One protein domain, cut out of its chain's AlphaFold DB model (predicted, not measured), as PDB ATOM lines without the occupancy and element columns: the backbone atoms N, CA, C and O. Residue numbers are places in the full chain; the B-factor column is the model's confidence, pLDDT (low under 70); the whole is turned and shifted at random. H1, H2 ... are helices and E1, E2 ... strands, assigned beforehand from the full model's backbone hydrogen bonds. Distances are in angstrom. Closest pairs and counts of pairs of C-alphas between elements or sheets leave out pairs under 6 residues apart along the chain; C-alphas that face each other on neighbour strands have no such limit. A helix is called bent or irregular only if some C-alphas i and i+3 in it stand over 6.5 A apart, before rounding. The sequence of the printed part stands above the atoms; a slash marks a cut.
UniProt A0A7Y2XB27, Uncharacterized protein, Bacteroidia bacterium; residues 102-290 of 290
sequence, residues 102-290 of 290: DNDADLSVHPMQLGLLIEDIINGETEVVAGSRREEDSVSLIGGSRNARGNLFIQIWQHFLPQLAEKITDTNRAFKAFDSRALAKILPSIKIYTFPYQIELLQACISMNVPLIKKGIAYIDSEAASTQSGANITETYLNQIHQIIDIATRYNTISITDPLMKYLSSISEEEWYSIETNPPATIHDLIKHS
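Overview. This is residues 102 to 290 of the 290 residues of an uncharacterized protein of Bacteroidia bacterium (UniProt A0A7Y2XB27). A small sheet, E3 E1 E4, lies toward one end of the model with H1 over one face and H5 over the other, and a group of helices lies toward the other end, with H2 and H7 side by side and H8, H9 and H10 farther out. H4 and H3 both cross H5, a two-stranded ribbon of E2 and E5 begins where E4 turns into E5, and residues 228 to 234 stick out. The 189 printed residues include ten named helices and five named strands, in the order H1 E1 E2 H2 H3 E3 H4 H5 E4 E5 H6 H7 H8 H9 H10; the class is mostly helix. The sheet E3 E1 E4 is mixed, and the ribbon E2 E5 is parallel. The whole is compact, with a radius of gyration of the C-alphas of 17.1 A and spans of 49 by 38 by 29 A.

Along the chain. Find C-alpha 111 at (-26.674, -50.578, 4.305); from there H1 runs over residues 111 to 122, 17.3 A, and it is irregular, with C-alphas 112 and 115 7.3 A apart. E1 follows at residues 128 to 132, 12.8 A, and E2 at 139 to 142. Look next for H2, residues 148 to 160, 18.8 A, then H3, 162 to 167, and E3, 176 to 179. H4, residues 180 to 189, 15.0 A, is only just irregular, with C-alphas 185 and 188 6.9 A apart. H5 spans residues 197 to 207, 15.0 A, E4 residues 212 to 216, 13.9 A, E5 residues 218 to 221, and H6 residues 227 to 230. At C-alpha 237, (-52.900, -39.536, -3.565), begins H7, the longest helix, residues 237 to 250, 19.8 A. H8, residues 259 to 266, H9, 269 to 277, and H10, 283 to 287, come last; H10 ends at C-alpha 287, (-66.845, -49.492, -6.668).

Arrangement. Begin with the inner strand E1. E4 is its parallel neighbour, with N 132 and O 215 2.8 A apart, and E3 its antiparallel neighbour, with N 129 and O 177 at 2.9 A, both within hydrogen-bond range. H1 is on the sheet at a height of 7.3 A, slantwise to the strands at 39 degrees to E1 on the local plane; the closest C-alphas of H1 and E1 are those of Leu 117 and Val 129, 5.6 A. H5 is on the opposite face at a height of 10.3 A, and H4 only grazes the sheet with residues 180 to 184. H4 touches H5 about perpendicular, 75 degrees, closest at the C-alphas of Ile 186 and Ala 204, 5.7 A. H3 touches H5 at 89 degrees, about perpendicular, closest at Leu 164 and Gln 203, C-alphas 6.0 A apart. E4 runs on into E5 at 74 degrees, and E5 is the parallel neighbour of E2, with N 219 and O 139 at 2.8 A. H5 and H7 are close but not clearly touching, their closest C-alphas, Glu 200 and Ile 247, 6.4 A apart. H2 and H7 touch at a shallow tilt of 12 degrees, the same way, closest at the C-alphas of Phe 160 and Ala 248, 5.9 A. H7 touches H8 at a steep tilt of 59 degrees, opposite ways, closest at the C-alphas of His 242 and Ser 265, 6.7 A. H10 only just touches H8, with 3 pairs of C-alphas within 8 A, closest at Leu 260 and Ile 287, 5.8 A. H9 is close to H2 but not clearly touching, closest at the C-alphas of Arg 149 and Glu 276, 6.0 A; H6 and H7 are apart. Every O i to N i+4 pair is within hydrogen-bond range in H2, H3, H5, H7, H8, H9 and H10; in H4 it is 4 of 6, in H1 3 of 8, beside 6 of 9 O i to N i+3 pairs, and H6 is too short for such a pair.

Size, cuts and confidence. The two C-alphas farthest apart, Asn 123 and Glu 270, stand at 51.0 A. The printed part has no cut, and none of its links is long. Residues 228 to 234, of which 228 to 230 belong to H6, stand free. The mean pLDDT of the printed part is 88.5; look for values under 70 at residues 143 to 146, 223 to 235 and 289 to 290.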
ATOM      1  N   ASP A 102     -30.875 -49.302  -5.259       95.62
ATOM      2  CA  ASP A 102     -31.643 -48.130  -4.821       95.62
ATOM      3  C   ASP A 102     -31.770 -48.164  -3.298       95.62
ATOM      4  O   ASP A 102     -32.231 -49.170  -2.757       95.62
ATOM      5  N   ASN A 103     -31.386 -47.101  -2.593       93.31
ATOM      6  CA  ASN A 103     -31.491 -47.025  -1.138       93.31
ATOM      7  C   ASN A 103     -31.714 -45.581  -0.670       93.31
ATOM      8  O   ASN A 103     -30.914 -44.696  -0.972       93.31
ATOM      9  N   ASP A 104     -32.767 -45.378   0.126       89.44
ATOM     10  CA  ASP A 104     -33.166 -44.071   0.657       89.44
ATOM     11  C   ASP A 104     -32.034 -43.427   1.457       89.44
ATOM     12  O   ASP A 104     -31.296 -44.115   2.161       89.44
ATOM     13  N   ALA A 105     -31.856 -42.111   1.324       88.56
ATOM     14  CA  ALA A 105     -30.787 -41.376   2.002       88.56
ATOM     15  C   ALA A 105     -30.996 -41.298   3.524       88.56
ATOM     16  O   ALA A 105     -30.012 -41.281   4.267       88.56
ATOM     17  N   ASP A 106     -32.253 -41.308   3.978       79.88
ATOM     18  CA  ASP A 106     -32.589 -41.521   5.380       79.88
ATOM     19  C   ASP A 106     -32.215 -42.960   5.778       79.88
ATOM     20  O   ASP A 106     -32.459 -43.917   5.049       79.88
ATOM     21  N   LEU A 107     -31.535 -43.146   6.911       78.50
ATOM     22  CA  LEU A 107     -30.989 -44.448   7.328       78.50
ATOM     23  C   LEU A 107     -32.075 -45.448   7.778       78.50
ATOM     24  O   LEU A 107     -31.804 -46.324   8.600       78.50
ATOM     25  N   SER A 108     -33.288 -45.348   7.230       83.88
ATOM     26  CA  SER A 108     -34.415 -46.216   7.562       83.88
ATOM     27  C   SER A 108     -34.132 -47.686   7.256       83.88
ATOM     28  O   SER A 108     -34.648 -48.585   7.920       83.88
ATOM     29  N   VAL A 109     -33.270 -47.934   6.266       89.62
ATOM     30  CA  VAL A 109     -32.653 -49.238   6.022       89.62
ATOM     31  C   VAL A 109     -31.143 -49.107   6.131       89.62
ATOM     32  O   VAL A 109     -30.509 -48.400   5.345       89.62
ATOM     33  N   HIS A 110     -30.548 -49.830   7.079       91.31
ATOM     34  CA  HIS A 110     -29.100 -49.828   7.253       91.31
ATOM     35  C   HIS A 110     -28.403 -50.549   6.082       91.31
ATOM     36  O   HIS A 110     -28.709 -51.721   5.841       91.31
ATOM     37  N   PRO A 111     -27.391 -49.948   5.423       91.75
ATOM     38  CA  PRO A 111     -26.674 -50.578   4.305       91.75
ATOM     39  C   PRO A 111     -25.936 -51.880   4.645       91.75
ATOM     40  O   PRO A 111     -25.522 -52.602   3.752       91.75
ATOM     41  N   MET A 112     -25.791 -52.229   5.925       93.31
ATOM     42  CA  MET A 112     -25.168 -53.493   6.337       93.31
ATOM     43  C   MET A 112     -26.033 -54.707   5.981       93.31
ATOM     44  O   MET A 112     -25.570 -55.838   6.036       93.31
ATOM     45  N   GLN A 113     -27.275 -54.470   5.563       94.75
ATOM     46  CA  GLN A 113     -28.185 -55.489   5.061       94.75
ATOM     47  C   GLN A 113     -27.997 -55.788   3.566       94.75
ATOM     48  O   GLN A 113     -28.729 -56.613   3.030       94.75
ATOM     49  N   LEU A 114     -27.047 -55.138   2.874       95.38
ATOM     50  CA  LEU A 114     -26.831 -55.315   1.428       95.38
ATOM     51  C   LEU A 114     -26.635 -56.781   1.024       95.38
ATOM     52  O   LEU A 114     -27.104 -57.167  -0.043       95.38
ATOM     53  N   GLY A 115     -26.017 -57.596   1.885       95.19
ATOM     54  CA  GLY A 115     -25.864 -59.037   1.668       95.19
ATOM     55  C   GLY A 115     -27.184 -59.741   1.330       95.19
ATOM     56  O   GLY A 115     -27.218 -60.517   0.382       95.19
ATOM     57  N   LEU A 116     -28.282 -59.378   2.009       95.38
ATOM     58  CA  LEU A 116     -29.619 -59.952   1.783       95.38
ATOM     59  C   LEU A 116     -30.144 -59.706   0.362       95.38
ATOM     60  O   LEU A 116     -30.960 -60.470  -0.142       95.38
ATOM     61  N   LEU A 117     -29.718 -58.606  -0.263       96.12
ATOM     62  CA  LEU A 117     -30.190 -58.180  -1.579       96.12
ATOM     63  C   LEU A 117     -29.341 -58.741  -2.716       96.12
ATOM     64  O   LEU A 117     -29.853 -58.931  -3.815       96.12
ATOM     65  N   ILE A 118     -28.045 -58.942  -2.481       96.56
ATOM     66  CA  ILE A 118     -27.099 -59.280  -3.547       96.56
ATOM     67  C   ILE A 118     -26.787 -60.773  -3.625       96.56
ATOM     68  O   ILE A 118     -26.372 -61.220  -4.687       96.56
ATOM     69  N   GLU A 119     -26.983 -61.537  -2.545       96.69
ATOM     70  CA  GLU A 119     -26.649 -62.967  -2.483       96.69
ATOM     71  C   GLU A 119     -27.299 -63.767  -3.622       96.69
ATOM     72  O   GLU A 119     -26.595 -64.361  -4.439       96.69
ATOM     73  N   ASP A 120     -28.624 -63.698  -3.753       97.44
ATOM     74  CA  ASP A 120     -29.366 -64.438  -4.782       97.44
ATOM     75  C   ASP A 120     -29.021 -63.968  -6.210       97.44
ATOM     76  O   ASP A 120     -29.097 -64.748  -7.161       97.44
ATOM     77  N   ILE A 121     -28.600 -62.707  -6.381       98.50
ATOM     78  CA  ILE A 121     -28.129 -62.189  -7.677       98.50
ATOM     79  C   ILE A 121     -26.739 -62.755  -8.000       98.50
ATOM     80  O   ILE A 121     -26.497 -63.198  -9.122       98.50
ATOM     81  N   ILE A 122     -25.831 -62.788  -7.019       97.50
ATOM     82  CA  ILE A 122     -24.484 -63.369  -7.154       97.50
ATOM     83  C   ILE A 122     -24.569 -64.861  -7.489       97.50
ATOM     84  O   ILE A 122     -23.821 -65.343  -8.340       97.50
ATOM     85  N   ASN A 123     -25.505 -65.576  -6.863       97.38
ATOM     86  CA  ASN A 123     -25.728 -67.005  -7.087       97.38
ATOM     87  C   ASN A 123     -26.483 -67.307  -8.396       97.38
ATOM     88  O   ASN A 123     -26.592 -68.469  -8.785       97.38
ATOM     89  N   GLY A 124     -26.979 -66.281  -9.101       97.00
ATOM     90  CA  GLY A 124     -27.723 -66.434 -10.353       97.00
ATOM     91  C   GLY A 124     -29.144 -66.980 -10.180       97.00
ATOM     92  O   GLY A 124     -29.712 -67.514 -11.132       97.00
ATOM     93  N   GLU A 125     -29.721 -66.862  -8.985       97.81
ATOM     94  CA  GLU A 125     -31.068 -67.342  -8.648       97.81
ATOM     95  C   GLU A 125     -32.159 -66.341  -9.055       97.81
ATOM     96  O   GLU A 125     -33.299 -66.715  -9.339       97.81
ATOM     97  N   THR A 126     -31.810 -65.055  -9.107       98.38
ATOM     98  CA  THR A 126     -32.697 -63.963  -9.518       98.38
ATOM     99  C   THR A 126     -31.899 -62.840 -10.177       98.38
ATOM    100  O   THR A 126     -30.679 -62.773 -10.057       98.38
ATOM    101  N   GLU A 127     -32.583 -61.926 -10.861       98.62
ATOM    102  CA  GLU A 127     -31.965 -60.718 -11.420       98.62
ATOM    103  C   GLU A 127     -32.313 -59.469 -10.604       98.62
ATOM    104  O   GLU A 127     -31.616 -58.458 -10.682       98.62
ATOM    105  N   VAL A 128     -33.392 -59.519  -9.818       98.56
ATOM    106  CA  VAL A 128     -33.857 -58.405  -8.991       98.56
ATOM    107  C   VAL A 128     -34.298 -58.909  -7.621       98.56
ATOM    108  O   VAL A 128     -34.984 -59.931  -7.504       98.56
ATOM    109  N   VAL A 129     -33.945 -58.159  -6.582       98.25
ATOM    110  CA  VAL A 129     -34.388 -58.394  -5.204       98.25
ATOM    111  C   VAL A 129     -35.007 -57.123  -4.648       98.25
ATOM    112  O   VAL A 129     -34.383 -56.062  -4.650       98.25
ATOM    113  N   ALA A 130     -36.234 -57.229  -4.142       97.75
ATOM    114  CA  ALA A 130     -36.894 -56.163  -3.404       97.75
ATOM    115  C   ALA A 130     -36.865 -56.449  -1.898       97.75
ATOM    116  O   ALA A 130     -37.432 -57.439  -1.434       97.75
ATOM    117  N   GLY A 131     -36.240 -55.565  -1.123       96.31
ATOM    118  CA  GLY A 131     -36.380 -55.590   0.327       96.31
ATOM    119  C   GLY A 131     -37.835 -55.341   0.725       96.31
ATOM    120  O   GLY A 131     -38.497 -54.458   0.179       96.31
ATOM    121  N   SER A 132     -38.339 -56.131   1.667       94.81
ATOM    122  CA  SER A 132     -39.722 -56.095   2.126       94.81
ATOM    123  C   SER A 132     -39.777 -56.098   3.647       94.81
ATOM    124  O   SER A 132     -39.089 -56.854   4.335       94.81
ATOM    125  N   ARG A 133     -40.630 -55.233   4.185       92.44
ATOM    126  CA  ARG A 133     -40.956 -55.129   5.616       92.44
ATOM    127  C   ARG A 133     -42.116 -56.032   6.020       92.44
ATOM    128  O   ARG A 133     -42.565 -55.993   7.162       92.44
ATOM    129  N   ARG A 134     -42.678 -56.742   5.042       90.31
ATOM    130  CA  ARG A 134     -43.922 -57.507   5.152       90.31
ATOM    131  C   ARG A 134     -43.693 -59.012   5.054       90.31
ATOM    132  O   ARG A 134     -44.677 -59.745   4.991       90.31
ATOM    133  N   GLU A 135     -42.442 -59.455   5.009       93.31
ATOM    134  CA  GLU A 135     -42.123 -60.875   5.099       93.31
ATOM    135  C   GLU A 135     -42.167 -61.328   6.558       93.31
ATOM    136  O   GLU A 135     -42.056 -60.524   7.485       93.31
ATOM    137  N   GLU A 136     -42.357 -62.628   6.761       91.38
ATOM    138  CA  GLU A 136     -42.441 -63.220   8.100       91.38
ATOM    139  C   GLU A 136     -41.136 -63.055   8.893       91.38
ATOM    140  O   GLU A 136     -41.164 -62.975  10.120       91.38
ATOM    141  N   ASP A 137     -40.005 -62.967   8.191       92.00
ATOM    142  CA  ASP A 137     -38.664 -62.755   8.731       92.00
ATOM    143  C   ASP A 137     -38.238 -61.273   8.762       92.00
ATOM    144  O   ASP A 137     -37.130 -60.952   9.202       92.00
ATOM    145  N   SER A 138     -39.105 -60.344   8.343       92.94
ATOM    146  CA  SER A 138     -38.847 -58.906   8.442       92.94
ATOM    147  C   SER A 138     -38.886 -58.415   9.894       92.94
ATOM    148  O   SER A 138     -39.717 -58.829  10.702       92.94
ATOM    149  N   VAL A 139     -38.071 -57.404  10.204       92.00
ATOM    150  CA  VAL A 139     -38.160 -56.648  11.464       92.00
ATOM    151  C   VAL A 139     -38.538 -55.213  11.131       92.00
ATOM    152  O   VAL A 139     -37.862 -54.557  10.351       92.00
ATOM    153  N   SER A 140     -39.625 -54.692  11.693       87.88
ATOM    154  CA  SER A 140     -40.066 -53.323  11.401       87.88
ATOM    155  C   SER A 140     -40.449 -52.566  12.659       87.88
ATOM    156  O   SER A 140     -41.398 -52.930  13.352       87.88
ATOM    157  N   LEU A 141     -39.723 -51.481  12.921       86.06
ATOM    158  CA  LEU A 141     -40.001 -50.518  13.978       86.06
ATOM    159  C   LEU A 141     -40.467 -49.222  13.321       86.06
ATOM    160  O   LEU A 141     -39.656 -48.428  12.857       86.06
ATOM    161  N   ILE A 142     -41.780 -49.039  13.237       77.75
ATOM    162  CA  ILE A 142     -42.388 -47.882  12.574       77.75
ATOM    163  C   ILE A 142     -43.076 -47.041  13.645       77.75
ATOM    164  O   ILE A 142     -44.006 -47.516  14.301       77.75
ATOM    165  N   GLY A 143     -42.614 -45.805  13.834       64.25
ATOM    166  CA  GLY A 143     -43.333 -44.815  14.634       64.25
ATOM    167  C   GLY A 143     -44.630 -44.393  13.934       64.25
ATOM    168  O   GLY A 143     -44.607 -44.106  12.741       64.25
ATOM    169  N   GLY A 144     -45.747 -44.366  14.666       61.69
ATOM    170  CA  GLY A 144     -47.040 -43.886  14.163       61.69
ATOM    171  C   GLY A 144     -48.137 -44.948  14.041       61.69
ATOM    172  O   GLY A 144     -47.904 -46.156  14.108       61.69
ATOM    173  N   SER A 145     -49.381 -44.491  13.880       55.91
ATOM    174  CA  SER A 145     -50.553 -45.359  13.673       55.91
ATOM    175  C   SER A 145     -50.748 -45.720  12.195       55.91
ATOM    176  O   SER A 145     -50.453 -44.917  11.310       55.91
ATOM    177  N   ARG A 146     -51.301 -46.908  11.903       58.41
ATOM    178  CA  ARG A 146     -51.678 -47.301  10.530       58.41
ATOM    179  C   ARG A 146     -52.678 -46.291   9.949       58.41
ATOM    180  O   ARG A 146     -53.802 -46.191  10.427       58.41
ATOM    181  N   ASN A 147     -52.276 -45.576   8.900       75.88
ATOM    182  CA  ASN A 147     -53.098 -44.558   8.251       75.88
ATOM    183  C   ASN A 147     -54.086 -45.206   7.258       75.88
ATOM    184  O   ASN A 147     -53.668 -45.826   6.278       75.88
ATOM    185  N   ALA A 148     -55.392 -45.032   7.490       82.94
ATOM    186  CA  ALA A 148     -56.460 -45.531   6.618       82.94
ATOM    187  C   ALA A 148     -56.303 -45.076   5.153       82.94
ATOM    188  O   ALA A 148     -56.578 -45.852   4.241       82.94
ATOM    189  N   ARG A 149     -55.763 -43.870   4.926       83.94
ATOM    190  CA  ARG A 149     -55.468 -43.339   3.584       83.94
ATOM    191  C   ARG A 149     -54.442 -44.186   2.837       83.94
ATOM    192  O   ARG A 149     -54.661 -44.566   1.692       83.94
ATOM    193  N   GLY A 150     -53.349 -44.543   3.512       84.19
ATOM    194  CA  GLY A 150     -52.308 -45.396   2.937       84.19
ATOM    195  C   GLY A 150     -52.827 -46.802   2.630       84.19
ATOM    196  O   GLY A 150     -52.498 -47.363   1.588       84.19
ATOM    197  N   ASN A 151     -53.689 -47.353   3.492       87.06
ATOM    198  CA  ASN A 151     -54.337 -48.642   3.239       87.06
ATOM    199  C   ASN A 151     -55.265 -48.595   2.019       87.06
ATOM    200  O   ASN A 151     -55.270 -49.541   1.235       87.06
ATOM    201  N   LEU A 152     -56.030 -47.513   1.848       89.75
ATOM    202  CA  LEU A 152     -56.873 -47.328   0.668       89.75
ATOM    203  C   LEU A 152     -56.027 -47.262  -0.605       89.75
ATOM    204  O   LEU A 152     -56.297 -47.995  -1.553       89.75
ATOM    205  N   PHE A 153     -54.967 -46.451  -0.602       90.69
ATOM    206  CA  PHE A 153     -54.038 -46.375  -1.729       90.69
ATOM    207  C   PHE A 153     -53.432 -47.743  -2.068       90.69
ATOM    208  O   PHE A 153     -53.340 -48.099  -3.241       90.69
ATOM    209  N   ILE A 154     -53.071 -48.536  -1.048       90.94
ATOM    210  CA  ILE A 154     -52.569 -49.900  -1.246       90.94
ATOM    211  C   ILE A 154     -53.590 -50.766  -1.981       90.94
ATOM    212  O   ILE A 154     -53.241 -51.392  -2.977       90.94
ATOM    213  N   GLN A 155     -54.846 -50.768  -1.533       93.12
ATOM    214  CA  GLN A 155     -55.898 -51.541  -2.195       93.12
ATOM    215  C   GLN A 155     -56.099 -51.095  -3.649       93.12
ATOM    216  O   GLN A 155     -56.245 -51.941  -4.529       93.12
ATOM    217  N   ILE A 156     -56.063 -49.782  -3.913       94.44
ATOM    218  CA  ILE A 156     -56.239 -49.228  -5.262       94.44
ATOM    219  C   ILE A 156     -55.139 -49.702  -6.210       94.44
ATOM    220  O   ILE A 156     -55.449 -50.216  -7.285       94.44
ATOM    221  N   TRP A 157     -53.861 -49.584  -5.837       94.81
ATOM    222  CA  TRP A 157     -52.809 -50.027  -6.755       94.81
ATOM    223  C   TRP A 157     -52.783 -51.546  -6.921       94.81
ATOM    224  O   TRP A 157     -52.494 -52.021  -8.017       94.81
ATOM    225  N   GLN A 158     -53.131 -52.309  -5.878       95.38
ATOM    226  CA  GLN A 158     -53.215 -53.769  -5.968       95.38
ATOM    227  C   GLN A 158     -54.320 -54.226  -6.926       95.38
ATOM    228  O   GLN A 158     -54.120 -55.197  -7.650       95.38
ATOM    229  N   HIS A 159     -55.451 -53.512  -6.959       95.88
ATOM    230  CA  HIS A 159     -56.516 -53.753  -7.938       95.88
ATOM    231  C   HIS A 159     -56.022 -53.536  -9.367       95.88
ATOM    232  O   HIS A 159     -56.266 -54.368 -10.234       95.88
ATOM    233  N   PHE A 160     -55.290 -52.446  -9.610       97.25
ATOM    234  CA  PHE A 160     -54.803 -52.123 -10.950       97.25
ATOM    235  C   PHE A 160     -53.611 -52.964 -11.405       97.25
ATOM    236  O   PHE A 160     -53.468 -53.184 -12.601       97.25
ATOM    237  N   LEU A 161     -52.774 -53.455 -10.488       97.50
ATOM    238  CA  LEU A 161     -51.552 -54.204 -10.794       97.50
ATOM    239  C   LEU A 161     -51.560 -55.583 -10.100       97.50
ATOM    240  O   LEU A 161     -50.691 -55.860  -9.266       97.50
ATOM    241  N   PRO A 162     -52.519 -56.472 -10.422       96.44
ATOM    242  CA  PRO A 162     -52.763 -57.692  -9.649       96.44
ATOM    243  C   PRO A 162     -51.574 -58.661  -9.656       96.44
ATOM    244  O   PRO A 162     -51.201 -59.185  -8.613       96.44
ATOM    245  N   GLN A 163     -50.903 -58.834 -10.800       96.56
ATOM    246  CA  GLN A 163     -49.727 -59.713 -10.901       96.56
ATOM    247  C   GLN A 163     -48.555 -59.215 -10.042       96.56
ATOM    248  O   GLN A 163     -47.816 -60.010  -9.460       96.56
ATOM    249  N   LEU A 164     -48.377 -57.892  -9.948       96.94
ATOM    250  CA  LEU A 164     -47.394 -57.318  -9.035       96.94
ATOM    251  C   LEU A 164     -47.826 -57.540  -7.587       96.94
ATOM    252  O   LEU A 164     -47.002 -57.962  -6.783       96.94
ATOM    253  N   ALA A 165     -49.099 -57.307  -7.263       95.31
ATOM    254  CA  ALA A 165     -49.637 -57.476  -5.915       95.31
ATOM    255  C   ALA A 165     -49.503 -58.911  -5.383       95.31
ATOM    256  O   ALA A 165     -49.211 -59.093  -4.201       95.31
ATOM    257  N   GLU A 166     -49.670 -59.915  -6.248       94.62
ATOM    258  CA  GLU A 166     -49.442 -61.327  -5.922       94.62
ATOM    259  C   GLU A 166     -47.979 -61.608  -5.563       94.62
ATOM    260  O   GLU A 166     -47.695 -62.429  -4.689       94.62
ATOM    261  N   LYS A 167     -47.041 -60.914  -6.215       93.94
ATOM    262  CA  LYS A 167     -45.609 -61.174  -6.057       93.94
ATOM    263  C   LYS A 167     -44.963 -60.336  -4.960       93.94
ATOM    264  O   LYS A 167     -44.169 -60.861  -4.187       93.94
ATOM    265  N   ILE A 168     -45.263 -59.038  -4.902       93.50
ATOM    266  CA  ILE A 168     -44.637 -58.053  -4.011       93.50
ATOM    267  C   ILE A 168     -45.686 -57.061  -3.527       93.50
ATOM    268  O   ILE A 168     -46.268 -56.316  -4.308       93.50
ATOM    269  N   THR A 169     -45.861 -56.976  -2.210       87.56
ATOM    270  CA  THR A 169     -46.818 -56.048  -1.591       87.56
ATOM    271  C   THR A 169     -46.164 -54.814  -0.963       87.56
ATOM    272  O   THR A 169     -46.854 -53.821  -0.737       87.56
ATOM    273  N   ASP A 170     -44.854 -54.841  -0.689       91.38
ATOM    274  CA  ASP A 170     -44.082 -53.689  -0.196       91.38
ATOM    275  C   ASP A 170     -43.306 -53.034  -1.350       91.38
ATOM    276  O   ASP A 170     -42.138 -53.318  -1.597       91.38
ATOM    277  N   THR A 171     -43.991 -52.194  -2.125       89.75
ATOM    278  CA  THR A 171     -43.485 -51.670  -3.406       89.75
ATOM    279  C   THR A 171     -42.821 -50.291  -3.297       89.75
ATOM    280  O   THR A 171     -41.830 -50.039  -3.981       89.75
ATOM    281  N   ASN A 172     -43.305 -49.422  -2.403       80.75
ATOM    282  CA  ASN A 172     -42.962 -47.987  -2.328       80.75
ATOM    283  C   ASN A 172     -41.796 -47.628  -1.392       80.75
ATOM    284  O   ASN A 172     -41.709 -46.492  -0.919       80.75
ATOM    285  N   ARG A 173     -40.934 -48.585  -1.045       82.81
ATOM    286  CA  ARG A 173     -39.727 -48.314  -0.253       82.81
ATOM    287  C   ARG A 173     -38.484 -48.621  -1.060       82.81
ATOM    288  O   ARG A 173     -38.438 -49.638  -1.756       82.81
ATOM    289  N   ALA A 174     -37.482 -47.749  -0.978       76.00
ATOM    290  CA  ALA A 174     -36.168 -48.072  -1.513       76.00
ATOM    291  C   ALA A 174     -35.546 -49.223  -0.714       76.00
ATOM    292  O   ALA A 174     -36.100 -49.665   0.291       76.00
ATOM    293  N   PHE A 175     -34.388 -49.688  -1.170       94.75
ATOM    294  CA  PHE A 175     -33.747 -50.964  -0.850       94.75
ATOM    295  C   PHE A 175     -34.146 -52.091  -1.803       94.75
ATOM    296  O   PHE A 175     -34.749 -53.100  -1.437       94.75
ATOM    297  N   LYS A 176     -33.791 -51.881  -3.072       97.19
ATOM    298  CA  LYS A 176     -33.948 -52.848  -4.160       97.19
ATOM    299  C   LYS A 176     -32.625 -52.991  -4.896       97.19
ATOM    300  O   LYS A 176     -32.002 -51.977  -5.200       97.19
ATOM    301  N   ALA A 177     -32.220 -54.219  -5.184       98.25
ATOM    302  CA  ALA A 177     -31.029 -54.517  -5.967       98.25
ATOM    303  C   ALA A 177     -31.413 -55.076  -7.333       98.25
ATOM    304  O   ALA A 177     -32.335 -55.882  -7.440       98.25
ATOM    305  N   PHE A 178     -30.682 -54.654  -8.357       98.69
ATOM    306  CA  PHE A 178     -30.884 -55.058  -9.739       98.69
ATOM    307  C   PHE A 178     -29.544 -55.477 -10.339       98.69
ATOM    308  O   PHE A 178     -28.582 -54.708 -10.296       98.69
ATOM    309  N   ASP A 179     -29.488 -56.651 -10.963       98.62
ATOM    310  CA  ASP A 179     -28.465 -56.939 -11.963       98.62
ATOM    311  C   ASP A 179     -28.527 -55.853 -13.048       98.62
ATOM    312  O   ASP A 179     -29.601 -55.485 -13.537       98.62
ATOM    313  N   SER A 180     -27.370 -55.311 -13.419       98.31
ATOM    314  CA  SER A 180     -27.274 -54.206 -14.377       98.31
ATOM    315  C   SER A 180     -27.916 -54.518 -15.732       98.31
ATOM    316  O   SER A 180     -28.493 -53.622 -16.346       98.31
ATOM    317  N   ARG A 181     -27.894 -55.775 -16.196       98.06
ATOM    318  CA  ARG A 181     -28.515 -56.179 -17.468       98.06
ATOM    319  C   ARG A 181     -30.034 -56.145 -17.359       98.06
ATOM    320  O   ARG A 181     -30.701 -55.653 -18.269       98.06
ATOM    321  N   ALA A 182     -30.577 -56.607 -16.235       98.50
ATOM    322  CA  ALA A 182     -32.006 -56.517 -15.954       98.50
ATOM    323  C   ALA A 182     -32.459 -55.062 -15.801       98.50
ATOM    324  O   ALA A 182     -33.467 -54.667 -16.393       98.50
ATOM    325  N   LEU A 183     -31.683 -54.237 -15.092       98.56
ATOM    326  CA  LEU A 183     -31.960 -52.807 -14.982       98.56
ATOM    327  C   LEU A 183     -31.927 -52.126 -16.358       98.56
ATOM    328  O   LEU A 183     -32.863 -51.410 -16.705       98.56
ATOM    329  N   ALA A 184     -30.909 -52.395 -17.182       98.25
ATOM    330  CA  ALA A 184     -30.797 -51.860 -18.542       98.25
ATOM    331  C   ALA A 184     -31.996 -52.224 -19.428       98.25
ATOM    332  O   ALA A 184     -32.395 -51.435 -20.283       98.25
ATOM    333  N   LYS A 185     -32.581 -53.407 -19.211       98.25
ATOM    334  CA  LYS A 185     -33.771 -53.875 -19.924       98.25
ATOM    335  C   LYS A 185     -35.025 -53.086 -19.535       98.25
ATOM    336  O   LYS A 185     -35.775 -52.679 -20.419       98.25
ATOM    337  N   ILE A 186     -35.258 -52.866 -18.237       98.12
ATOM    338  CA  ILE A 186     -36.507 -52.256 -17.740       98.12
ATOM    339  C   ILE A 186     -36.482 -50.725 -17.754       98.12
ATOM    340  O   ILE A 186     -37.500 -50.093 -18.044       98.12
ATOM    341  N   LEU A 187     -35.327 -50.115 -17.474       97.19
ATOM    342  CA  LEU A 187     -35.191 -48.679 -17.214       97.19
ATOM    343  C   LEU A 187     -35.631 -47.768 -18.381       97.19
ATOM    344  O   LEU A 187     -36.171 -46.693 -18.111       97.19
ATOM    345  N   PRO A 188     -35.478 -48.153 -19.667       96.00
ATOM    346  CA  PRO A 188     -36.016 -47.382 -20.789       96.00
ATOM    347  C   PRO A 188     -37.548 -47.296 -20.834       96.00
ATOM    348  O   PRO A 188     -38.076 -46.400 -21.490       96.00
ATOM    349  N   SER A 189     -38.266 -48.213 -20.174       95.81
ATOM    350  CA  SER A 189     -39.737 -48.238 -20.174       95.81
ATOM    351  C   SER A 189     -40.382 -47.370 -19.092       95.81
ATOM    352  O   SER A 189     -41.581 -47.108 -19.178       95.81
ATOM    353  N   ILE A 190     -39.591 -46.908 -18.119       96.19
ATOM    354  CA  ILE A 190     -40.063 -46.170 -16.946       96.19
ATOM    355  C   ILE A 190     -40.359 -44.716 -17.315       96.19
ATOM    356  O   ILE A 190     -39.514 -44.029 -17.901       96.19
ATOM    357  N   LYS A 191     -41.559 -44.247 -16.969       94.81
ATOM    358  CA  LYS A 191     -42.063 -42.903 -17.307       94.81
ATOM    359  C   LYS A 191     -42.544 -42.100 -16.104       94.81
ATOM    360  O   LYS A 191     -42.810 -40.913 -16.253       94.81
ATOM    361  N   ILE A 192     -42.646 -42.715 -14.929       93.56
ATOM    362  CA  ILE A 192     -43.058 -42.034 -13.708       93.56
ATOM    363  C   ILE A 192     -41.844 -41.423 -13.004       93.56
ATOM    364  O   ILE A 192     -40.919 -42.129 -12.609       93.56
ATOM    365  N   TYR A 193     -41.865 -40.100 -12.820       93.06
ATOM    366  CA  TYR A 193     -40.789 -39.337 -12.162       93.06
ATOM    367  C   TYR A 193     -41.138 -38.881 -10.742       93.06
ATOM    368  O   TYR A 193     -40.346 -38.175 -10.117       93.06
ATOM    369  N   THR A 194     -42.284 -39.326 -10.221       91.12
ATOM    370  CA  THR A 194     -42.716 -39.077  -8.839       91.12
ATOM    371  C   THR A 194     -42.640 -40.349  -7.979       91.12
ATOM    372  O   THR A 194     -42.058 -41.346  -8.413       91.12
ATOM    373  N   PHE A 195     -43.219 -40.361  -6.772       88.62
ATOM    374  CA  PHE A 195     -43.169 -41.497  -5.836       88.62
ATOM    375  C   PHE A 195     -43.497 -42.891  -6.422       88.62
ATOM    376  O   PHE A 195     -42.782 -43.836  -6.075       88.62
ATOM    377  N   PRO A 196     -44.490 -43.082  -7.318       92.56
ATOM    378  CA  PRO A 196     -44.826 -44.405  -7.851       92.56
ATOM    379  C   PRO A 196     -43.792 -45.019  -8.813       92.56
ATOM    380  O   PRO A 196     -44.014 -46.133  -9.290       92.56
ATOM    381  N   TYR A 197     -42.650 -44.368  -9.084       94.19
ATOM    382  CA  TYR A 197     -41.595 -44.919  -9.954       94.19
ATOM    383  C   TYR A 197     -41.137 -46.324  -9.524       94.19
ATOM    384  O   TYR A 197     -40.807 -47.161 -10.361       94.19
ATOM    385  N   GLN A 198     -41.144 -46.613  -8.217       94.81
ATOM    386  CA  GLN A 198     -40.742 -47.921  -7.689       94.81
ATOM    387  C   GLN A 198     -41.762 -49.014  -7.999       94.81
ATOM    388  O   GLN A 198     -41.370 -50.153  -8.249       94.81
ATOM    389  N   ILE A 199     -43.055 -48.675  -8.011       96.38
ATOM    390  CA  ILE A 199     -44.106 -49.582  -8.476       96.38
ATOM    391  C   ILE A 199     -43.891 -49.878  -9.958       96.38
ATOM    392  O   ILE A 199     -43.916 -51.042 -10.350       96.38
ATOM    393  N   GLU A 200     -43.620 -48.847 -10.761       97.25
ATOM    394  CA  GLU A 200     -43.371 -49.023 -12.191       97.25
ATOM    395  C   GLU A 200     -42.146 -49.902 -12.461       97.25
ATOM    396  O   GLU A 200     -42.225 -50.803 -13.289       97.25
ATOM    397  N   LEU A 201     -41.039 -49.705 -11.733       97.69
ATOM    398  CA  LEU A 201     -39.841 -50.545 -11.851       97.69
ATOM    399  C   LEU A 201     -40.164 -52.026 -11.629       97.69
ATOM    400  O   LEU A 201     -39.787 -52.869 -12.442       97.69
ATOM    401  N   LEU A 202     -40.889 -52.347 -10.555       98.00
ATOM    402  CA  LEU A 202     -41.262 -53.729 -10.256       98.00
ATOM    403  C   LEU A 202     -42.263 -54.283 -11.276       98.00
ATOM    404  O   LEU A 202     -42.113 -55.422 -11.713       98.00
ATOM    405  N   GLN A 203     -43.248 -53.486 -11.701       98.25
ATOM    406  CA  GLN A 203     -44.194 -53.890 -12.743       98.25
ATOM    407  C   GLN A 203     -43.480 -54.157 -14.074       98.25
ATOM    408  O   GLN A 203     -43.782 -55.147 -14.740       98.25
ATOM    409  N   ALA A 204     -42.494 -53.336 -14.443       98.44
ATOM    410  CA  ALA A 204     -41.676 -53.545 -15.631       98.44
ATOM    411  C   ALA A 204     -40.911 -54.873 -15.559       98.44
ATOM    412  O   ALA A 204     -40.862 -55.596 -16.554       98.44
ATOM    413  N   CYS A 205     -40.381 -55.244 -14.385       98.38
ATOM    414  CA  CYS A 205     -39.774 -56.562 -14.189       98.38
ATOM    415  C   CYS A 205     -40.770 -57.694 -14.477       98.38
ATOM    416  O   CYS A 205     -40.437 -58.607 -15.233       98.38
ATOM    417  N   ILE A 206     -41.991 -57.621 -13.931       97.94
ATOM    418  CA  ILE A 206     -43.045 -58.617 -14.186       97.94
ATOM    419  C   ILE A 206     -43.353 -58.701 -15.683       97.94
ATOM    420  O   ILE A 206     -43.234 -59.765 -16.285       97.94
ATOM    421  N   SER A 207     -43.683 -57.568 -16.305       98.00
ATOM    422  CA  SER A 207     -44.101 -57.510 -17.709       98.00
ATOM    423  C   SER A 207     -43.007 -57.935 -18.690       98.00
ATOM    424  O   SER A 207     -43.309 -58.405 -19.784       98.00
ATOM    425  N   MET A 208     -41.733 -57.788 -18.316       98.12
ATOM    426  CA  MET A 208     -40.587 -58.194 -19.133       98.12
ATOM    427  C   MET A 208     -40.005 -59.555 -18.737       98.12
ATOM    428  O   MET A 208     -38.928 -59.907 -19.230       98.12
ATOM    429  N   ASN A 209     -40.690 -60.321 -17.880       97.75
ATOM    430  CA  ASN A 209     -40.247 -61.625 -17.377       97.75
ATOM    431  C   ASN A 209     -38.826 -61.595 -16.784       97.75
ATOM    432  O   ASN A 209     -38.029 -62.500 -17.016       97.75
ATOM    433  N   VAL A 210     -38.492 -60.526 -16.062       98.44
ATOM    434  CA  VAL A 210     -37.250 -60.415 -15.287       98.44
ATOM    435  C   VAL A 210     -37.455 -61.151 -13.956       98.44
ATOM    436  O   VAL A 210     -38.393 -60.808 -13.221       98.44
ATOM    437  N   PRO A 211     -36.628 -62.163 -13.623       98.12
ATOM    438  CA  PRO A 211     -36.665 -62.832 -12.330       98.12
ATOM    439  C   PRO A 211     -36.518 -61.823 -11.192       98.12
ATOM    440  O   PRO A 211     -35.594 -61.014 -11.152       98.12
ATOM    441  N   LEU A 212     -37.492 -61.861 -10.293       97.75
ATOM    442  CA  LEU A 212     -37.676 -60.888  -9.230       97.75
ATOM    443  C   LEU A 212     -38.192 -61.627  -8.007       97.75
ATOM    444  O   LEU A 212     -39.171 -62.366  -8.121       97.75
ATOM    445  N   ILE A 213     -37.584 -61.385  -6.857       96.94
ATOM    446  CA  ILE A 213     -38.005 -61.937  -5.570       96.94
ATOM    447  C   ILE A 213     -38.070 -60.833  -4.512       96.94
ATOM    448  O   ILE A 213     -37.635 -59.702  -4.742       96.94
ATOM    449  N   LYS A 214     -38.596 -61.177  -3.339       96.25
ATOM    450  CA  LYS A 214     -38.616 -60.319  -2.154       96.25
ATOM    451  C   LYS A 214     -37.853 -60.969  -1.004       96.25
ATOM    452  O   LYS A 214     -37.841 -62.194  -0.906       96.25
ATOM    453  N   LYS A 215     -37.231 -60.153  -0.156       96.38
ATOM    454  CA  LYS A 215     -36.486 -60.593   1.035       96.38
ATOM    455  C   LYS A 215     -36.904 -59.775   2.245       96.38
ATOM    456  O   LYS A 215     -37.071 -58.559   2.119       96.38
ATOM    457  N   GLY A 216     -37.050 -60.421   3.398       95.69
ATOM    458  CA  GLY A 216     -37.285 -59.730   4.657       95.69
ATOM    459  C   GLY A 216     -36.120 -58.809   5.007       95.69
ATOM    460  O   GLY A 216     -34.958 -59.163   4.818       95.69
ATOM    461  N   ILE A 217     -36.424 -57.603   5.485       95.69
ATOM    462  CA  ILE A 217     -35.422 -56.634   5.942       95.69
ATOM    463  C   ILE A 217     -35.769 -56.084   7.322       95.69
ATOM    464  O   ILE A 217     -36.935 -56.045   7.727       95.69
ATOM    465  N   ALA A 218     -34.745 -55.604   8.020       94.19
ATOM    466  CA  ALA A 218     -34.872 -54.730   9.169       94.19
ATOM    467  C   ALA A 218     -35.082 -53.278   8.710       94.19
ATOM    468  O   ALA A 218     -34.287 -52.725   7.943       94.19
ATOM    469  N   TYR A 219     -36.147 -52.659   9.206       91.00
ATOM    470  CA  TYR A 219     -36.561 -51.307   8.864       91.00
ATOM    471  C   TYR A 219     -36.913 -50.518  10.119       91.00
ATOM    472  O   TYR A 219     -37.672 -50.994  10.968       91.00
ATOM    473  N   ILE A 220     -36.376 -49.307  10.231       87.88
ATOM    474  CA  ILE A 220     -36.620 -48.415  11.365       87.88
ATOM    475  C   ILE A 220     -37.041 -47.062  10.811       87.88
ATOM    476  O   ILE A 220     -36.304 -46.460  10.048       87.88
ATOM    477  N   ASP A 221     -38.216 -46.579  11.192       81.81
ATOM    478  CA  ASP A 221     -38.759 -45.302  10.723       81.81
ATOM    479  C   ASP A 221     -39.312 -44.509  11.903       81.81
ATOM    480  O   ASP A 221     -39.886 -45.070  12.844       81.81
ATOM    481  N   SER A 222     -39.134 -43.192  11.853       72.38
ATOM    482  CA  SER A 222     -39.661 -42.276  12.855       72.38
ATOM    483  C   SER A 222     -40.386 -41.132  12.163       72.38
ATOM    484  O   SER A 222     -39.842 -40.518  11.247       72.38
ATOM    485  N   GLU A 223     -41.581 -40.790  12.650       67.38
ATOM    486  CA  GLU A 223     -42.348 -39.657  12.116       67.38
ATOM    487  C   GLU A 223     -41.533 -38.353  12.133       67.38
ATOM    488  O   GLU A 223     -41.615 -37.570  11.194       67.38
ATOM    489  N   ALA A 224     -40.687 -38.154  13.152       66.06
ATOM    490  CA  ALA A 224     -39.824 -36.979  13.275       66.06
ATOM    491  C   ALA A 224     -38.737 -36.889  12.186       66.06
ATOM    492  O   ALA A 224     -38.293 -35.792  11.862       66.06
ATOM    493  N   ALA A 225     -38.308 -38.026  11.635       61.94
ATOM    494  CA  ALA A 225     -37.326 -38.094  10.553       61.94
ATOM    495  C   ALA A 225     -37.980 -38.123   9.158       61.94
ATOM    496  O   ALA A 225     -37.274 -38.051   8.154       61.94
ATOM    497  N   SER A 226     -39.313 -38.222   9.083       62.41
ATOM    498  CA  SER A 226     -40.043 -38.286   7.819       62.41
ATOM    499  C   SER A 226     -40.222 -36.895   7.208       62.41
ATOM    500  O   SER A 226     -40.840 -36.002   7.790       62.41
ATOM    501  N   THR A 227     -39.741 -36.730   5.977       58.31
ATOM    502  CA  THR A 227     -39.905 -35.505   5.176       58.31
ATOM    503  C   THR A 227     -41.282 -35.399   4.508       58.31
ATOM    504  O   THR A 227     -41.582 -34.394   3.863       58.31
ATOM    505  N   GLN A 228     -42.161 -36.396   4.686       52.97
ATOM    506  CA  GLN A 228     -43.500 -36.427   4.077       52.97
ATOM    507  C   GLN A 228     -44.441 -35.323   4.589       52.97
ATOM    508  O   GLN A 228     -45.458 -35.039   3.965       52.97
ATOM    509  N   SER A 229     -44.101 -34.678   5.706       43.34
ATOM    510  CA  SER A 229     -44.867 -33.587   6.317       43.34
ATOM    511  C   SER A 229     -44.726 -32.237   5.591       43.34
ATOM    512  O   SER A 229     -45.535 -31.344   5.826       43.34
ATOM    513  N   GLY A 230     -43.742 -32.086   4.690       39.22
ATOM    514  CA  GLY A 230     -43.475 -30.846   3.944       39.22
ATOM    515  C   GLY A 230     -44.089 -30.765   2.540       39.22
ATOM    516  O   GLY A 230     -43.941 -29.742   1.868       39.22
ATOM    517  N   ALA A 231     -44.767 -31.814   2.065       40.84
ATOM    518  CA  ALA A 231     -45.375 -31.826   0.736       40.84
ATOM    519  C   ALA A 231     -46.656 -30.966   0.712       40.84
ATOM    520  O   ALA A 231     -47.768 -31.457   0.894       40.84
ATOM    521  N   ASN A 232     -46.507 -29.657   0.488       39.44
ATOM    522  CA  ASN A 232     -47.619 -28.759   0.169       39.44
ATOM    523  C   ASN A 232     -48.382 -29.282  -1.059       39.44
ATOM    524  O   ASN A 232     -47.830 -29.183  -2.151       39.44
ATOM    525  N   ILE A 233     -49.613 -29.790  -0.869       43.44
ATOM    526  CA  ILE A 233     -50.790 -29.900  -1.783       43.44
ATOM    527  C   ILE A 233     -50.575 -30.485  -3.209       43.44
ATOM    528  O   ILE A 233     -51.531 -30.866  -3.870       43.44
ATOM    529  N   THR A 234     -49.349 -30.653  -3.694       40.62
ATOM    530  CA  THR A 234     -49.014 -30.890  -5.108       40.62
ATOM    531  C   THR A 234     -48.807 -32.361  -5.461       40.62
ATOM    532  O   THR A 234     -48.659 -32.688  -6.635       40.62
ATOM    533  N   GLU A 235     -48.860 -33.263  -4.479       57.91
ATOM    534  CA  GLU A 235     -48.877 -34.713  -4.701       57.91
ATOM    535  C   GLU A 235     -49.945 -35.375  -3.846       57.91
ATOM    536  O   GLU A 235     -49.676 -36.164  -2.939       57.91
ATOM    537  N   THR A 236     -51.193 -35.025  -4.137       73.75
ATOM    538  CA  THR A 236     -52.336 -35.766  -3.621       73.75
ATOM    539  C   THR A 236     -52.214 -37.239  -4.016       73.75
ATOM    540  O   THR A 236     -51.660 -37.589  -5.068       73.75
ATOM    541  N   TYR A 237     -52.766 -38.129  -3.191       84.94
ATOM    542  CA  TYR A 237     -52.900 -39.536  -3.565       84.94
ATOM    543  C   TYR A 237     -53.628 -39.703  -4.911       84.94
ATOM    544  O   TYR A 237     -53.335 -40.660  -5.620       84.94
ATOM    545  N   LEU A 238     -54.496 -38.761  -5.308       89.62
ATOM    546  CA  LEU A 238     -55.151 -38.763  -6.617       89.62
ATOM    547  C   LEU A 238     -54.156 -38.728  -7.782       89.62
ATOM    548  O   LEU A 238     -54.250 -39.563  -8.678       89.62
ATOM    549  N   ASN A 239     -53.165 -37.830  -7.751       88.88
ATOM    550  CA  ASN A 239     -52.139 -37.779  -8.797       88.88
ATOM    551  C   ASN A 239     -51.353 -39.100  -8.863       88.88
ATOM    552  O   ASN A 239     -51.107 -39.640  -9.939       88.88
ATOM    553  N   GLN A 240     -51.006 -39.670  -7.704       90.75
ATOM    554  CA  GLN A 240     -50.344 -40.976  -7.662       90.75
ATOM    555  C   GLN A 240     -51.243 -42.079  -8.239       90.75
ATOM    556  O   GLN A 240     -50.763 -42.916  -8.994       90.75
ATOM    557  N   ILE A 241     -52.546 -42.065  -7.947       93.81
ATOM    558  CA  ILE A 241     -53.528 -43.005  -8.507       93.81
ATOM    559  C   ILE A 241     -53.623 -42.868 -10.026       93.81
ATOM    560  O   ILE A 241     -53.611 -43.885 -10.717       93.81
ATOM    561  N   HIS A 242     -53.659 -41.648 -10.566       94.00
ATOM    562  CA  HIS A 242     -53.637 -41.428 -12.017       94.00
ATOM    563  C   HIS A 242     -52.368 -41.991 -12.657       94.00
ATOM    564  O   HIS A 242     -52.435 -42.599 -13.723       94.00
ATOM    565  N   GLN A 243     -51.222 -41.884 -11.983       94.19
ATOM    566  CA  GLN A 243     -49.982 -42.511 -12.443       94.19
ATOM    567  C   GLN A 243     -50.024 -44.040 -12.353       94.19
ATOM    568  O   GLN A 243     -49.524 -44.712 -13.252       94.19
ATOM    569  N   ILE A 244     -50.657 -44.618 -11.328       96.38
ATOM    570  CA  ILE A 244     -50.909 -46.065 -11.283       96.38
ATOM    571  C   ILE A 244     -51.808 -46.500 -12.444       96.38
ATOM    572  O   ILE A 244     -51.528 -47.523 -13.063       96.38
ATOM    573  N   ILE A 245     -52.850 -45.734 -12.773       96.38
ATOM    574  CA  ILE A 245     -53.722 -46.003 -13.926       96.38
ATOM    575  C   ILE A 245     -52.925 -45.930 -15.236       96.38
ATOM    576  O   ILE A 245     -53.086 -46.803 -16.093       96.38
ATOM    577  N   ASP A 246     -52.028 -44.948 -15.387       95.81
ATOM    578  CA  ASP A 246     -51.117 -44.856 -16.536       95.81
ATOM    579  C   ASP A 246     -50.203 -46.088 -16.641       95.81
ATOM    580  O   ASP A 246     -50.143 -46.718 -17.700       95.81
ATOM    581  N   ILE A 247     -49.552 -46.495 -15.542       97.25
ATOM    582  CA  ILE A 247     -48.757 -47.735 -15.485       97.25
ATOM    583  C   ILE A 247     -49.633 -48.918 -15.909       97.25
ATOM    584  O   ILE A 247     -49.278 -49.669 -16.820       97.25
ATOM    585  N   ALA A 248     -50.801 -49.072 -15.290       97.94
ATOM    586  CA  ALA A 248     -51.672 -50.209 -15.520       97.94
ATOM    587  C   ALA A 248     -52.125 -50.312 -16.981       97.94
ATOM    588  O   ALA A 248     -52.145 -51.411 -17.542       97.94
ATOM    589  N   THR A 249     -52.408 -49.165 -17.601       96.88
ATOM    590  CA  THR A 249     -52.772 -49.039 -19.016       96.88
ATOM    591  C   THR A 249     -51.598 -49.391 -19.925       96.88
ATOM    592  O   THR A 249     -51.742 -50.223 -20.821       96.88
ATOM    593  N   ARG A 250     -50.410 -48.815 -19.692       96.50
ATOM    594  CA  ARG A 250     -49.222 -49.053 -20.533       96.50
ATOM    595  C   ARG A 250     -48.723 -50.488 -20.482       96.50
ATOM    596  O   ARG A 250     -48.249 -50.996 -21.495       96.50
ATOM    597  N   TYR A 251     -48.835 -51.136 -19.325       97.50
ATOM    598  CA  TYR A 251     -48.472 -52.543 -19.151       97.50
ATOM    599  C   TYR A 251     -49.653 -53.503 -19.373       97.50
ATOM    600  O   TYR A 251     -49.474 -54.709 -19.222       97.50
ATOM    601  N   ASN A 252     -50.833 -52.994 -19.759       96.81
ATOM    602  CA  ASN A 252     -52.047 -53.767 -20.042       96.81
ATOM    603  C   ASN A 252     -52.391 -54.786 -18.935       96.81
ATOM    604  O   ASN A 252     -52.601 -55.974 -19.183       96.81
ATOM    605  N   THR A 253     -52.389 -54.313 -17.692       96.81
ATOM    606  CA  THR A 253     -52.565 -55.145 -16.484       96.81
ATOM    607  C   THR A 253     -54.024 -55.296 -16.057       96.81
ATOM    608  O   THR A 253     -54.362 -56.254 -15.364       96.81
ATOM    609  N   ILE A 254     -54.896 -54.392 -16.510       94.06
ATOM    610  CA  ILE A 254     -56.337 -54.419 -16.264       94.06
ATOM    611  C   ILE A 254     -57.101 -53.899 -17.491       94.06
ATOM    612  O   ILE A 254     -56.539 -53.206 -18.341       94.06
ATOM    613  N   SER A 255     -58.386 -54.246 -17.608       91.75
ATOM    614  CA  SER A 255     -59.232 -53.770 -18.705       91.75
ATOM    615  C   SER A 255     -59.444 -52.256 -18.641       91.75
ATOM    616  O   SER A 255     -59.828 -51.725 -17.601       91.75
ATOM    617  N   ILE A 256     -59.361 -51.579 -19.789       87.69
ATOM    618  CA  ILE A 256     -59.748 -50.163 -19.940       87.69
ATOM    619  C   ILE A 256     -61.233 -49.899 -19.628       87.69
ATOM    620  O   ILE A 256     -61.670 -48.756 -19.512       87.69
ATOM    621  N   THR A 257     -62.048 -50.955 -19.547       90.88
ATOM    622  CA  THR A 257     -63.464 -50.860 -19.178       90.88
ATOM    623  C   THR A 257     -63.710 -51.019 -17.682       90.88
ATOM    624  O   THR A 257     -64.878 -51.017 -17.293       90.88
ATOM    625  N   ASP A 258     -62.660 -51.190 -16.874       94.31
ATOM    626  CA  ASP A 258     -62.763 -51.357 -15.427       94.31
ATOM    627  C   ASP A 258     -63.531 -50.178 -14.787       94.31
ATOM    628  O   ASP A 258     -63.186 -49.016 -15.036       94.31
ATOM    629  N   PRO A 259     -64.598 -50.441 -14.004       92.50
ATOM    630  CA  PRO A 259     -65.422 -49.382 -13.418       92.50
ATOM    631  C   PRO A 259     -64.634 -48.457 -12.491       92.50
ATOM    632  O   PRO A 259     -64.803 -47.240 -12.549       92.50
ATOM    633  N   LEU A 260     -63.719 -49.019 -11.694       94.19
ATOM    634  CA  LEU A 260     -62.916 -48.234 -10.764       94.19
ATOM    635  C   LEU A 260     -61.930 -47.339 -11.512       94.19
ATOM    636  O   LEU A 260     -61.779 -46.173 -11.151       94.19
ATOM    637  N   MET A 261     -61.291 -47.853 -12.568       94.56
ATOM    638  CA  MET A 261     -60.433 -47.045 -13.438       94.56
ATOM    639  C   MET A 261     -61.200 -45.850 -14.003       94.56
ATOM    640  O   MET A 261     -60.712 -44.724 -13.920       94.56
ATOM    641  N   LYS A 262     -62.404 -46.079 -14.547       92.31
ATOM    642  CA  LYS A 262     -63.240 -45.004 -15.103       92.31
ATOM    643  C   LYS A 262     -63.589 -43.965 -14.051       92.31
ATOM    644  O   LYS A 262     -63.408 -42.778 -14.303       92.31
ATOM    645  N   TYR A 263     -64.030 -44.418 -12.882       93.88
ATOM    646  CA  TYR A 263     -64.396 -43.543 -11.777       93.88
ATOM    647  C   TYR A 263     -63.211 -42.698 -11.317       93.88
ATOM    648  O   TYR A 263     -63.270 -41.476 -11.425       93.88
ATOM    649  N   LEU A 264     -62.095 -43.324 -10.930       93.62
ATOM    650  CA  LEU A 264     -60.902 -42.621 -10.443       93.62
ATOM    651  C   LEU A 264     -60.255 -41.713 -11.503       93.62
ATOM    652  O   LEU A 264     -59.611 -40.729 -11.146       93.62
ATOM    653  N   SER A 265     -60.446 -41.996 -12.795       91.94
ATOM    654  CA  SER A 265     -60.017 -41.098 -13.883       91.94
ATOM    655  C   SER A 265     -60.930 -39.883 -14.074       91.94
ATOM    656  O   SER A 265     -60.543 -38.945 -14.764       91.94
ATOM    657  N   SER A 266     -62.145 -39.910 -13.521       91.31
ATOM    658  CA  SER A 266     -63.174 -38.884 -13.734       91.31
ATOM    659  C   SER A 266     -63.477 -38.019 -12.512       91.31
ATOM    660  O   SER A 266     -64.032 -36.937 -12.685       91.31
ATOM    661  N   ILE A 267     -63.123 -38.478 -11.306       91.88
ATOM    662  CA  ILE A 267     -63.396 -37.735 -10.072       91.88
ATOM    663  C   ILE A 267     -62.617 -36.420 -10.003       91.88
ATOM    664  O   ILE A 267     -61.479 -36.327 -10.474       91.88
ATOM    665  N   SER A 268     -63.221 -35.417  -9.369       90.38
ATOM    666  CA  SER A 268     -62.560 -34.141  -9.093       90.38
ATOM    667  C   SER A 268     -61.607 -34.225  -7.892       90.38
ATOM    668  O   SER A 268     -61.660 -35.157  -7.082       90.38
ATOM    669  N   GLU A 269     -60.735 -33.224  -7.738       88.50
ATOM    670  CA  GLU A 269     -59.879 -33.111  -6.550       88.50
ATOM    671  C   GLU A 269     -60.703 -32.924  -5.269       88.50
ATOM    672  O   GLU A 269     -60.343 -33.476  -4.229       88.50
ATOM    673  N   GLU A 270     -61.827 -32.200  -5.327       89.38
ATOM    674  CA  GLU A 270     -62.731 -32.024  -4.185       89.38
ATOM    675  C   GLU A 270     -63.406 -33.339  -3.778       89.38
ATOM    676  O   GLU A 270     -63.499 -33.651  -2.587       89.38
ATOM    677  N   GLU A 271     -63.852 -34.133  -4.757       90.31
ATOM    678  CA  GLU A 271     -64.422 -35.459  -4.507       90.31
ATOM    679  C   GLU A 271     -63.378 -36.393  -3.888       90.31
ATOM    680  O   GLU A 271     -63.647 -37.036  -2.867       90.31
ATOM    681  N   TRP A 272     -62.161 -36.413  -4.442       90.94
ATOM    682  CA  TRP A 272     -61.060 -37.179  -3.863       90.94
ATOM    683  C   TRP A 272     -60.724 -36.719  -2.445       90.94
ATOM    684  O   TRP A 272     -60.554 -37.553  -1.560       90.94
ATOM    685  N   TYR A 273     -60.670 -35.411  -2.191       88.25
ATOM    686  CA  TYR A 273     -60.389 -34.871  -0.863       88.25
ATOM    687  C   TYR A 273     -61.412 -35.348   0.179       88.25
ATOM    688  O   TYR A 273     -61.044 -35.682   1.309       88.25
ATOM    689  N   SER A 274     -62.690 -35.449  -0.201       88.31
ATOM    690  CA  SER A 274     -63.731 -36.023   0.658       88.31
ATOM    691  C   SER A 274     -63.474 -37.503   0.969       88.31
ATOM    692  O   SER A 274     -63.603 -37.917   2.124       88.31
ATOM    693  N   ILE A 275     -63.084 -38.298  -0.034       89.62
ATOM    694  CA  ILE A 275     -62.718 -39.716   0.139       89.62
ATOM    695  C   ILE A 275     -61.483 -39.840   1.033       89.62
ATOM    696  O   ILE A 275     -61.453 -40.652   1.948       89.62
ATOM    697  N   GLU A 276     -60.461 -39.027   0.797       85.56
ATOM    698  CA  GLU A 276     -59.209 -39.069   1.542       85.56
ATOM    699  C   GLU A 276     -59.399 -38.657   3.011       85.56
ATOM    700  O   GLU A 276     -58.774 -39.232   3.904       85.56
ATOM    701  N   THR A 277     -60.284 -37.694   3.280       85.50
ATOM    702  CA  THR A 277     -60.607 -37.245   4.643       85.50
ATOM    703  C   THR A 277     -61.338 -38.325   5.441       85.50
ATOM    704  O   THR A 277     -61.128 -38.448   6.648       85.50
ATOM    705  N   ASN A 278     -62.164 -39.139   4.776       86.88
ATOM    706  CA  ASN A 278     -62.872 -40.260   5.387       86.88
ATOM    707  C   ASN A 278     -62.756 -41.529   4.518       86.88
ATOM    708  O   ASN A 278     -63.721 -41.896   3.839       86.88
ATOM    709  N   PRO A 279     -61.585 -42.200   4.522       87.00
ATOM    710  CA  PRO A 279     -61.324 -43.319   3.624       87.00
ATOM    711  C   PRO A 279     -62.289 -44.476   3.883       87.00
ATOM    712  O   PRO A 279     -62.413 -44.905   5.036       87.00
ATOM    713  N   PRO A 280     -62.935 -45.041   2.845       88.88
ATOM    714  CA  PRO A 280     -63.691 -46.269   3.015       88.88
ATOM    715  C   PRO A 280     -62.777 -47.394   3.509       88.88
ATOM    716  O   PRO A 280     -61.591 -47.459   3.182       88.88
ATOM    717  N   ALA A 281     -63.350 -48.316   4.285       85.06
ATOM    718  CA  ALA A 281     -62.606 -49.457   4.812       85.06
ATOM    719  C   ALA A 281     -62.097 -50.374   3.687       85.06
ATOM    720  O   ALA A 281     -61.018 -50.965   3.801       85.06
ATOM    721  N   THR A 282     -62.868 -50.484   2.600       85.81
ATOM    722  CA  THR A 282     -62.545 -51.338   1.459       85.81
ATOM    723  C   THR A 282     -62.718 -50.613   0.131       85.81
ATOM    724  O   THR A 282     -63.592 -49.762  -0.025       85.81
ATOM    725  N   ILE A 283     -61.931 -51.017  -0.866       87.44
ATOM    726  CA  ILE A 283     -62.058 -50.526  -2.244       87.44
ATOM    727  C   ILE A 283     -63.425 -50.841  -2.872       87.44
ATOM    728  O   ILE A 283     -63.908 -50.092  -3.713       87.44
ATOM    729  N   HIS A 284     -64.098 -51.908  -2.426       82.38
ATOM    730  CA  HIS A 284     -65.427 -52.285  -2.917       82.38
ATOM    731  C   HIS A 284     -66.477 -51.211  -2.640       82.38
ATOM    732  O   HIS A 284     -67.438 -51.086  -3.395       82.38
ATOM    733  N   ASP A 285     -66.304 -50.432  -1.574       83.31
ATOM    734  CA  ASP A 285     -67.228 -49.348  -1.262       83.31
ATOM    735  C   ASP A 285     -67.046 -48.160  -2.217       83.31
ATOM    736  O   ASP A 285     -68.028 -47.492  -2.515       83.31
ATOM    737  N   LEU A 286     -65.855 -47.969  -2.805       82.31
ATOM    738  CA  LEU A 286     -65.676 -47.041  -3.931       82.31
ATOM    739  C   LEU A 286     -66.365 -47.560  -5.198       82.31
ATOM    740  O   LEU A 286     -67.028 -46.798  -5.889       82.31
ATOM    741  N   ILE A 287     -66.263 -48.865  -5.467       73.06
ATOM    742  CA  ILE A 287     -66.845 -49.492  -6.668       73.06
ATOM    743  C   ILE A 287     -68.386 -49.446  -6.654       73.06
ATOM    744  O   ILE A 287     -69.028 -49.364  -7.694       73.06
ATOM    745  N   LYS A 288     -69.023 -49.473  -5.479       70.25
ATOM    746  CA  LYS A 288     -70.489 -49.313  -5.382       70.25
ATOM    747  C   LYS A 288     -70.973 -47.915  -5.777       70.25
ATOM    748  O   LYS A 288     -72.156 -47.753  -6.066       70.25
ATOM    749  N   HIS A 289     -70.083 -46.926  -5.737       59.12
ATOM    750  CA  HIS A 289     -70.355 -45.537  -6.095       59.12
ATOM    751  C   HIS A 289     -69.803 -45.153  -7.485       59.12
ATOM    752  O   HIS A 289     -70.068 -44.035  -7.924       59.12
ATOM    753  N   SER A 290     -69.078 -46.065  -8.159       57.28
ATOM    754  CA  SER A 290     -68.530 -45.922  -9.522       57.28
ATOM    755  C   SER A 290     -69.487 -46.349 -10.626       57.28
ATOM    756  O   SER A 290     -70.162 -47.386 -10.428       57.28
TER     757      SER A 290